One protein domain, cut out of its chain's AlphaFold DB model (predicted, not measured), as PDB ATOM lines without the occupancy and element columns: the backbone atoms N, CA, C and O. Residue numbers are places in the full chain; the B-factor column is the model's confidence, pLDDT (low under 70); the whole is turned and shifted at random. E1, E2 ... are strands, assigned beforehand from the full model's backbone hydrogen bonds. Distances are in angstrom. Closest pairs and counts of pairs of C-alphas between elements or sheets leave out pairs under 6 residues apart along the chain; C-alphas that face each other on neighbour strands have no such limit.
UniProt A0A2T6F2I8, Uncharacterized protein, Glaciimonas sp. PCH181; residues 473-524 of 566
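What this domain is: This is residues 473 to 524 of the 566 residues of an uncharacterized protein of Glaciimonas sp. PCH181 (UniProt A0A2T6F2I8). Little regular structure: a small sheet of three strands, E2 and E3 a hairpin with E1 beside E3, and two long loops; the first folds back, its residues 478 to 479 pairing antiparallel with residues 489 to 490 of E1. The printed part has 52 residues with strands E1, E2, E3 along the chain and no named helix; the sheet is antiparallel, order E1 - E3 - E2. It is all strand by class, with 14 residues in named elements, and compact, radius of gyration of the C-alphas 9.5 A, spans 23 by 21 by 14 A.

Where its parts are: After residues 473 to 488, E1 covers residues 489 to 493, 11.7 A, from C-alpha 489 at (188.129, 134.357, 181.920). E2 is residues 513 to 516, 9.6 A. E3 is residues 519 to 523, 13.4 A, ending at C-alpha 523 (185.522, 136.533, 179.283).

How they stand to each other: Inner strand E3 is antiparallel to E1 at 142 degrees, with N 490 and O 522 2.8 A apart, within hydrogen-bond range. E3 and E2, a hairpin, are antiparallel at 146 degrees, with N 514 and O 521 within hydrogen-bond range at 2.8 A. Edge strands E1 and E2 are apart.

The domain as a whole: The farthest C-alphas, Gly 486 and Thr 518, are 24.4 A apart. The link E1 to E2 is long, 19 residues. The printed part has no cut, and no printed residue is under 70 in pLDDT.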
ATOM      1  N   TYR A 473     199.903 129.446 181.399       98.06
ATOM      2  CA  TYR A 473     198.517 128.994 181.374       98.06
ATOM      3  C   TYR A 473     198.290 128.053 180.198       98.06
ATOM      4  O   TYR A 473     198.765 128.289 179.087       98.06
ATOM      5  N   THR A 474     197.509 127.001 180.433       98.06
ATOM      6  CA  THR A 474     197.036 126.085 179.391       98.06
ATOM      7  C   THR A 474     195.603 126.419 178.988       98.06
ATOM      8  O   THR A 474     194.864 127.067 179.736       98.06
ATOM      9  N   VAL A 475     195.203 125.984 177.791       97.44
ATOM     10  CA  VAL A 475     193.830 126.158 177.295       97.44
ATOM     11  C   VAL A 475     192.831 125.535 178.276       97.44
ATOM     12  O   VAL A 475     193.064 124.452 178.809       97.44
ATOM     13  N   GLY A 476     191.723 126.232 178.520       94.81
ATOM     14  CA  GLY A 476     190.658 125.816 179.433       94.81
ATOM     15  C   GLY A 476     190.851 126.267 180.881       94.81
ATOM     16  O   GLY A 476     189.877 126.279 181.631       94.81
ATOM     17  N   MET A 477     192.052 126.708 181.281       96.94
ATOM     18  CA  MET A 477     192.242 127.294 182.612       96.94
ATOM     19  C   MET A 477     191.379 128.545 182.793       96.94
ATOM     20  O   MET A 477     191.333 129.407 181.918       96.94
ATOM     21  N   VAL A 478     190.746 128.663 183.960       97.75
ATOM     22  CA  VAL A 478     189.837 129.768 184.287       97.75
ATOM     23  C   VAL A 478     190.444 130.673 185.343       97.75
ATOM     24  O   VAL A 478     190.949 130.182 186.354       97.75
ATOM     25  N   ARG A 479     190.403 131.990 185.129       97.81
ATOM     26  CA  ARG A 479     190.923 132.986 186.074       97.81
ATOM     27  C   ARG A 479     189.946 134.126 186.320       97.81
ATOM     28  O   ARG A 479     189.117 134.436 185.468       97.81
ATOM     29  N   LYS A 480     190.067 134.748 187.493       97.31
ATOM     30  CA  LYS A 480     189.388 136.002 187.841       97.31
ATOM     31  C   LYS A 480     190.380 137.148 187.973       97.31
ATOM     32  O   LYS A 480     191.563 136.916 188.246       97.31
ATOM     33  N   LEU A 481     189.875 138.368 187.834       96.06
ATOM     34  CA  LEU A 481     190.640 139.599 188.002       96.06
ATOM     35  C   LEU A 481     189.843 140.592 188.846       96.06
ATOM     36  O   LEU A 481     188.631 140.710 188.692       96.06
ATOM     37  N   ALA A 482     190.528 141.315 189.732       93.44
ATOM     38  CA  ALA A 482     189.887 142.309 190.594       93.44
ATOM     39  C   ALA A 482     189.373 143.528 189.808       93.44
ATOM     40  O   ALA A 482     188.419 144.175 190.230       93.44
ATOM     41  N   SER A 483     189.983 143.821 188.657       95.88
ATOM     42  CA  SER A 483     189.592 144.902 187.747       95.88
ATOM     43  C   SER A 483     188.257 144.669 187.034       95.88
ATOM     44  O   SER A 483     187.675 145.619 186.514       95.88
ATOM     45  N   ASN A 484     187.765 143.426 187.003       96.62
ATOM     46  CA  ASN A 484     186.507 143.059 186.359       96.62
ATOM     47  C   ASN A 484     185.720 142.079 187.250       96.62
ATOM     48  O   ASN A 484     185.654 140.876 186.964       96.62
ATOM     49  N   PRO A 485     185.170 142.579 188.373       96.06
ATOM     50  CA  PRO A 485     184.525 141.743 189.374       96.06
ATOM     51  C   PRO A 485     183.274 141.052 188.823       96.06
ATOM     52  O   PRO A 485     182.545 141.586 187.983       96.06
ATOM     53  N   GLY A 486     183.007 139.845 189.315       95.56
ATOM     54  CA  GLY A 486     181.871 139.022 188.908       95.56
ATOM     55  C   GLY A 486     182.091 138.216 187.626       95.56
ATOM     56  O   GLY A 486     181.278 137.339 187.321       95.56
ATOM     57  N   ARG A 487     183.175 138.464 186.883       96.94
ATOM     58  CA  ARG A 487     183.493 137.757 185.637       96.94
ATOM     59  C   ARG A 487     184.670 136.815 185.796       96.94
ATOM     60  O   ARG A 487     185.569 137.010 186.609       96.94
ATOM     61  N   ILE A 488     184.664 135.802 184.944       97.94
ATOM     62  CA  ILE A 488     185.734 134.819 184.837       97.94
ATOM     63  C   ILE A 488     186.205 134.754 183.391       97.94
ATOM     64  O   ILE A 488     185.446 135.045 182.465       97.94
ATOM     65  N   PHE A 489     187.455 134.356 183.206       98.38
ATOM     66  CA  PHE A 489     188.129 134.357 181.920       98.38
ATOM     67  C   PHE A 489     188.715 132.981 181.631       98.38
ATOM     68  O   PHE A 489     189.506 132.468 182.421       98.38
ATOM     69  N   PHE A 490     188.344 132.397 180.495       98.19
ATOM     70  CA  PHE A 490     188.896 131.143 179.998       98.19
ATOM     71  C   PHE A 490     190.132 131.422 179.148       98.19
ATOM     72  O   PHE A 490     190.062 132.193 178.195       98.19
ATOM     73  N   CYS A 491     191.246 130.763 179.440       98.19
ATOM     74  CA  CYS A 491     192.394 130.731 178.543       98.19
ATOM     75  C   CYS A 491     191.999 129.983 177.260       98.19
ATOM     76  O   CYS A 491     191.698 128.789 177.296       98.19
ATOM     77  N   THR A 492     191.959 130.678 176.128       97.88
ATOM     78  CA  THR A 492     191.638 130.102 174.812       97.88
ATOM     79  C   THR A 492     192.887 129.783 174.000       97.88
ATOM     80  O   THR A 492     192.828 128.931 173.119       97.88
ATOM     81  N   THR A 493     194.013 130.422 174.323       98.25
ATOM     82  CA  THR A 493     195.324 130.155 173.721       98.25
ATOM     83  C   THR A 493     196.352 130.026 174.833       98.25
ATOM     84  O   THR A 493     196.543 130.974 175.595       98.25
ATOM     85  N   ALA A 494     197.003 128.863 174.923       98.25
ATOM     86  CA  ALA A 494     198.045 128.616 175.913       98.25
ATOM     87  C   ALA A 494     199.234 129.571 175.727       98.25
ATOM     88  O   ALA A 494     199.598 129.907 174.602       98.25
ATOM     89  N   GLY A 495     199.856 129.971 176.830       98.19
ATOM     90  CA  GLY A 495     200.980 130.901 176.822       98.19
ATOM     91  C   GLY A 495     201.339 131.384 178.221       98.19
ATOM     92  O   GLY A 495     200.786 130.912 179.213       98.19
ATOM     93  N   THR A 496     202.254 132.342 178.301       98.50
ATOM     94  CA  THR A 496     202.671 132.985 179.550       98.50
ATOM     95  C   THR A 496     202.034 134.361 179.632       98.50
ATOM     96  O   THR A 496     202.144 135.151 178.691       98.50
ATOM     97  N   SER A 497     201.377 134.657 180.751       98.19
ATOM     98  CA  SER A 497     200.788 135.974 180.979       98.19
ATOM     99  C   SER A 497     201.843 137.074 181.035       98.19
ATOM    100  O   SER A 497     203.002 136.831 181.375       98.19
ATOM    101  N   ALA A 498     201.433 138.311 180.780       97.81
ATOM    102  CA  ALA A 498     202.294 139.473 180.922       97.81
ATOM    103  C   ALA A 498     202.801 139.652 182.369       97.81
ATOM    104  O   ALA A 498     202.243 139.122 183.341       97.81
ATOM    105  N   ALA A 499     203.868 140.438 182.514       97.25
ATOM    106  CA  ALA A 499     204.460 140.771 183.812       97.25
ATOM    107  C   ALA A 499     203.546 141.639 184.698       97.25
ATOM    108  O   ALA A 499     203.744 141.700 185.908       97.25
ATOM    109  N   SER A 500     202.537 142.276 184.106       96.31
ATOM    110  CA  SER A 500     201.474 143.025 184.776       96.31
ATOM    111  C   SER A 500     200.129 142.717 184.120       96.31
ATOM    112  O   SER A 500     200.084 142.151 183.028       96.31
ATOM    113  N   GLU A 501     199.032 143.060 184.791       95.88
ATOM    114  CA  GLU A 501     197.690 142.905 184.236       95.88
ATOM    115  C   GLU A 501     197.465 143.856 183.035       95.88
ATOM    116  O   GLU A 501     197.604 145.073 183.187       95.88
ATOM    117  N   PRO A 502     197.095 143.341 181.849       96.94
ATOM    118  CA  PRO A 502     196.661 144.154 180.715       96.94
ATOM    119  C   PRO A 502     195.411 144.994 181.018       96.94
ATOM    120  O   PRO A 502     194.395 144.470 181.469       96.94
ATOM    121  N   ALA A 503     195.420 146.272 180.628       94.94
ATOM    122  CA  ALA A 503     194.274 147.178 180.796       94.94
ATOM    123  C   ALA A 503     192.987 146.708 180.082       94.94
ATOM    124  O   ALA A 503     191.889 147.121 180.449       94.94
ATOM    125  N   GLY A 504     193.113 145.827 179.079       96.38
ATOM    126  CA  GLY A 504     191.977 145.255 178.353       96.38
ATOM    127  C   GLY A 504     191.039 144.412 179.220       96.38
ATOM    128  O   GLY A 504     189.877 144.254 178.858       96.38
ATOM    129  N   TYR A 505     191.490 143.905 180.373       97.62
ATOM    130  CA  TYR A 505     190.617 143.157 181.280       97.62
ATOM    131  C   TYR A 505     189.522 144.025 181.903       97.62
ATOM    132  O   TYR A 505     188.379 143.575 181.987       97.62
ATOM    133  N   THR A 506     189.825 145.272 182.268       96.88
ATOM    134  CA  THR A 506     188.872 146.194 182.908       96.88
ATOM    135  C   THR A 506     187.657 146.485 182.024       96.88
ATOM    136  O   THR A 506     186.536 146.574 182.515       96.88
ATOM    137  N   SER A 507     187.857 146.614 180.709       95.62
ATOM    138  CA  SER A 507     186.792 146.912 179.740       95.62
ATOM    139  C   SER A 507     186.211 145.670 179.060       95.62
ATOM    140  O   SER A 507     185.308 145.795 178.229       95.62
ATOM    141  N   ALA A 508     186.698 144.470 179.392       96.88
ATOM    142  CA  ALA A 508     186.264 143.243 178.743       96.88
ATOM    143  C   ALA A 508     184.774 142.955 178.994       96.88
ATOM    144  O   ALA A 508     184.312 142.764 180.129       96.88
ATOM    145  N   VAL A 509     184.022 142.868 177.897       96.56
ATOM    146  CA  VAL A 509     182.624 142.426 177.883       96.56
ATOM    147  C   VAL A 509     182.529 140.896 177.787       96.56
ATOM    148  O   VAL A 509     183.517 140.238 177.472       96.56
ATOM    149  N   ASP A 510     181.365 140.317 178.079       97.56
ATOM    150  CA  ASP A 510     181.138 138.871 177.983       97.56
ATOM    151  C   ASP A 510     181.425 138.398 176.547       97.56
ATOM    152  O   ASP A 510     181.026 139.047 175.581       97.56
ATOM    153  N   GLY A 511     182.185 137.309 176.398       97.31
ATOM    154  CA  GLY A 511     182.680 136.812 175.108       97.31
ATOM    155  C   GLY A 511     183.853 137.583 174.498       97.31
ATOM    156  O   GLY A 511     184.453 137.099 173.535       97.31
ATOM    157  N   GLY A 512     184.224 138.737 175.061       97.50
ATOM    158  CA  GLY A 512     185.382 139.521 174.642       97.50
ATOM    159  C   GLY A 512     186.705 138.831 174.978       97.50
ATOM    160  O   GLY A 512     186.834 138.189 176.024       97.50
ATOM    161  N   SER A 513     187.695 138.976 174.097       97.50
ATOM    162  CA  SER A 513     189.041 138.426 174.289       97.50
ATOM    163  C   SER A 513     190.049 139.494 174.716       97.50
ATOM    164  O   SER A 513     190.001 140.629 174.247       97.50
ATOM    165  N   VAL A 514     191.001 139.102 175.557       98.19
ATOM    166  CA  VAL A 514     192.131 139.906 176.024       98.19
ATOM    167  C   VAL A 514     193.413 139.115 175.790       98.19
ATOM    168  O   VAL A 514     193.545 137.976 176.243       98.19
ATOM    169  N   THR A 515     194.366 139.717 175.085       98.19
ATOM    170  CA  THR A 515     195.726 139.181 174.976       98.19
ATOM    171  C   THR A 515     196.513 139.571 176.223       98.19
ATOM    172  O   THR A 515     196.619 140.750 176.556       98.19
ATOM    173  N   ASP A 516     197.068 138.579 176.910       98.00
ATOM    174  CA  ASP A 516     197.821 138.723 178.152       98.00
ATOM    175  C   ASP A 516     199.178 138.041 177.979       98.00
ATOM    176  O   ASP A 516     199.307 136.826 178.119       98.00
ATOM    177  N   GLY A 517     200.192 138.824 177.601       97.31
ATOM    178  CA  GLY A 517     201.486 138.284 177.188       97.31
ATOM    179  C   GLY A 517     201.344 137.448 175.916       97.31
ATOM    180  O   GLY A 517     200.903 137.961 174.889       97.31
ATOM    181  N   THR A 518     201.712 136.166 175.984       98.19
ATOM    182  CA  THR A 518     201.504 135.206 174.886       98.19
ATOM    183  C   THR A 518     200.244 134.356 175.057       98.19
ATOM    184  O   THR A 518     199.880 133.626 174.137       98.19
ATOM    185  N   ALA A 519     199.563 134.451 176.202       98.31
ATOM    186  CA  ALA A 519     198.274 133.808 176.418       98.31
ATOM    187  C   ALA A 519     197.126 134.693 175.904       98.31
ATOM    188  O   ALA A 519     197.214 135.922 175.893       98.31
ATOM    189  N   VAL A 520     196.015 134.068 175.513       98.31
ATOM    190  CA  VAL A 520     194.772 134.780 175.175       98.31
ATOM    191  C   VAL A 520     193.658 134.262 176.058       98.31
ATOM    192  O   VAL A 520     193.439 133.052 176.148       98.31
ATOM    193  N   PHE A 521     192.940 135.185 176.683       98.50
ATOM    194  CA  PHE A 521     191.829 134.902 177.573       98.50
ATOM    195  C   PHE A 521     190.531 135.446 176.999       98.50
ATOM    196  O   PHE A 521     190.513 136.531 176.431       98.50
ATOM    197  N   ARG A 522     189.429 134.724 177.185       98.25
ATOM    198  CA  ARG A 522     188.083 135.164 176.825       98.25
ATOM    199  C   ARG A 522     187.215 135.266 178.066       98.25
ATOM    200  O   ARG A 522     187.126 134.300 178.823       98.25
ATOM    201  N   ALA A 523     186.544 136.397 178.253       98.31
ATOM    202  CA  ALA A 523     185.522 136.533 179.283       98.31
ATOM    203  C   ALA A 523     184.389 135.531 179.018       98.31
ATOM    204  O   ALA A 523     183.874 135.454 177.902       98.31
ATOM    205  N   ALA A 524     183.989 134.768 180.033       98.00
ATOM    206  CA  ALA A 524     182.870 133.843 179.918       98.00
ATOM    207  C   ALA A 524     181.606 134.569 179.445       98.00
ATOM    208  O   ALA A 524     181.304 135.671 179.903       98.00
TER     209      ALA A 524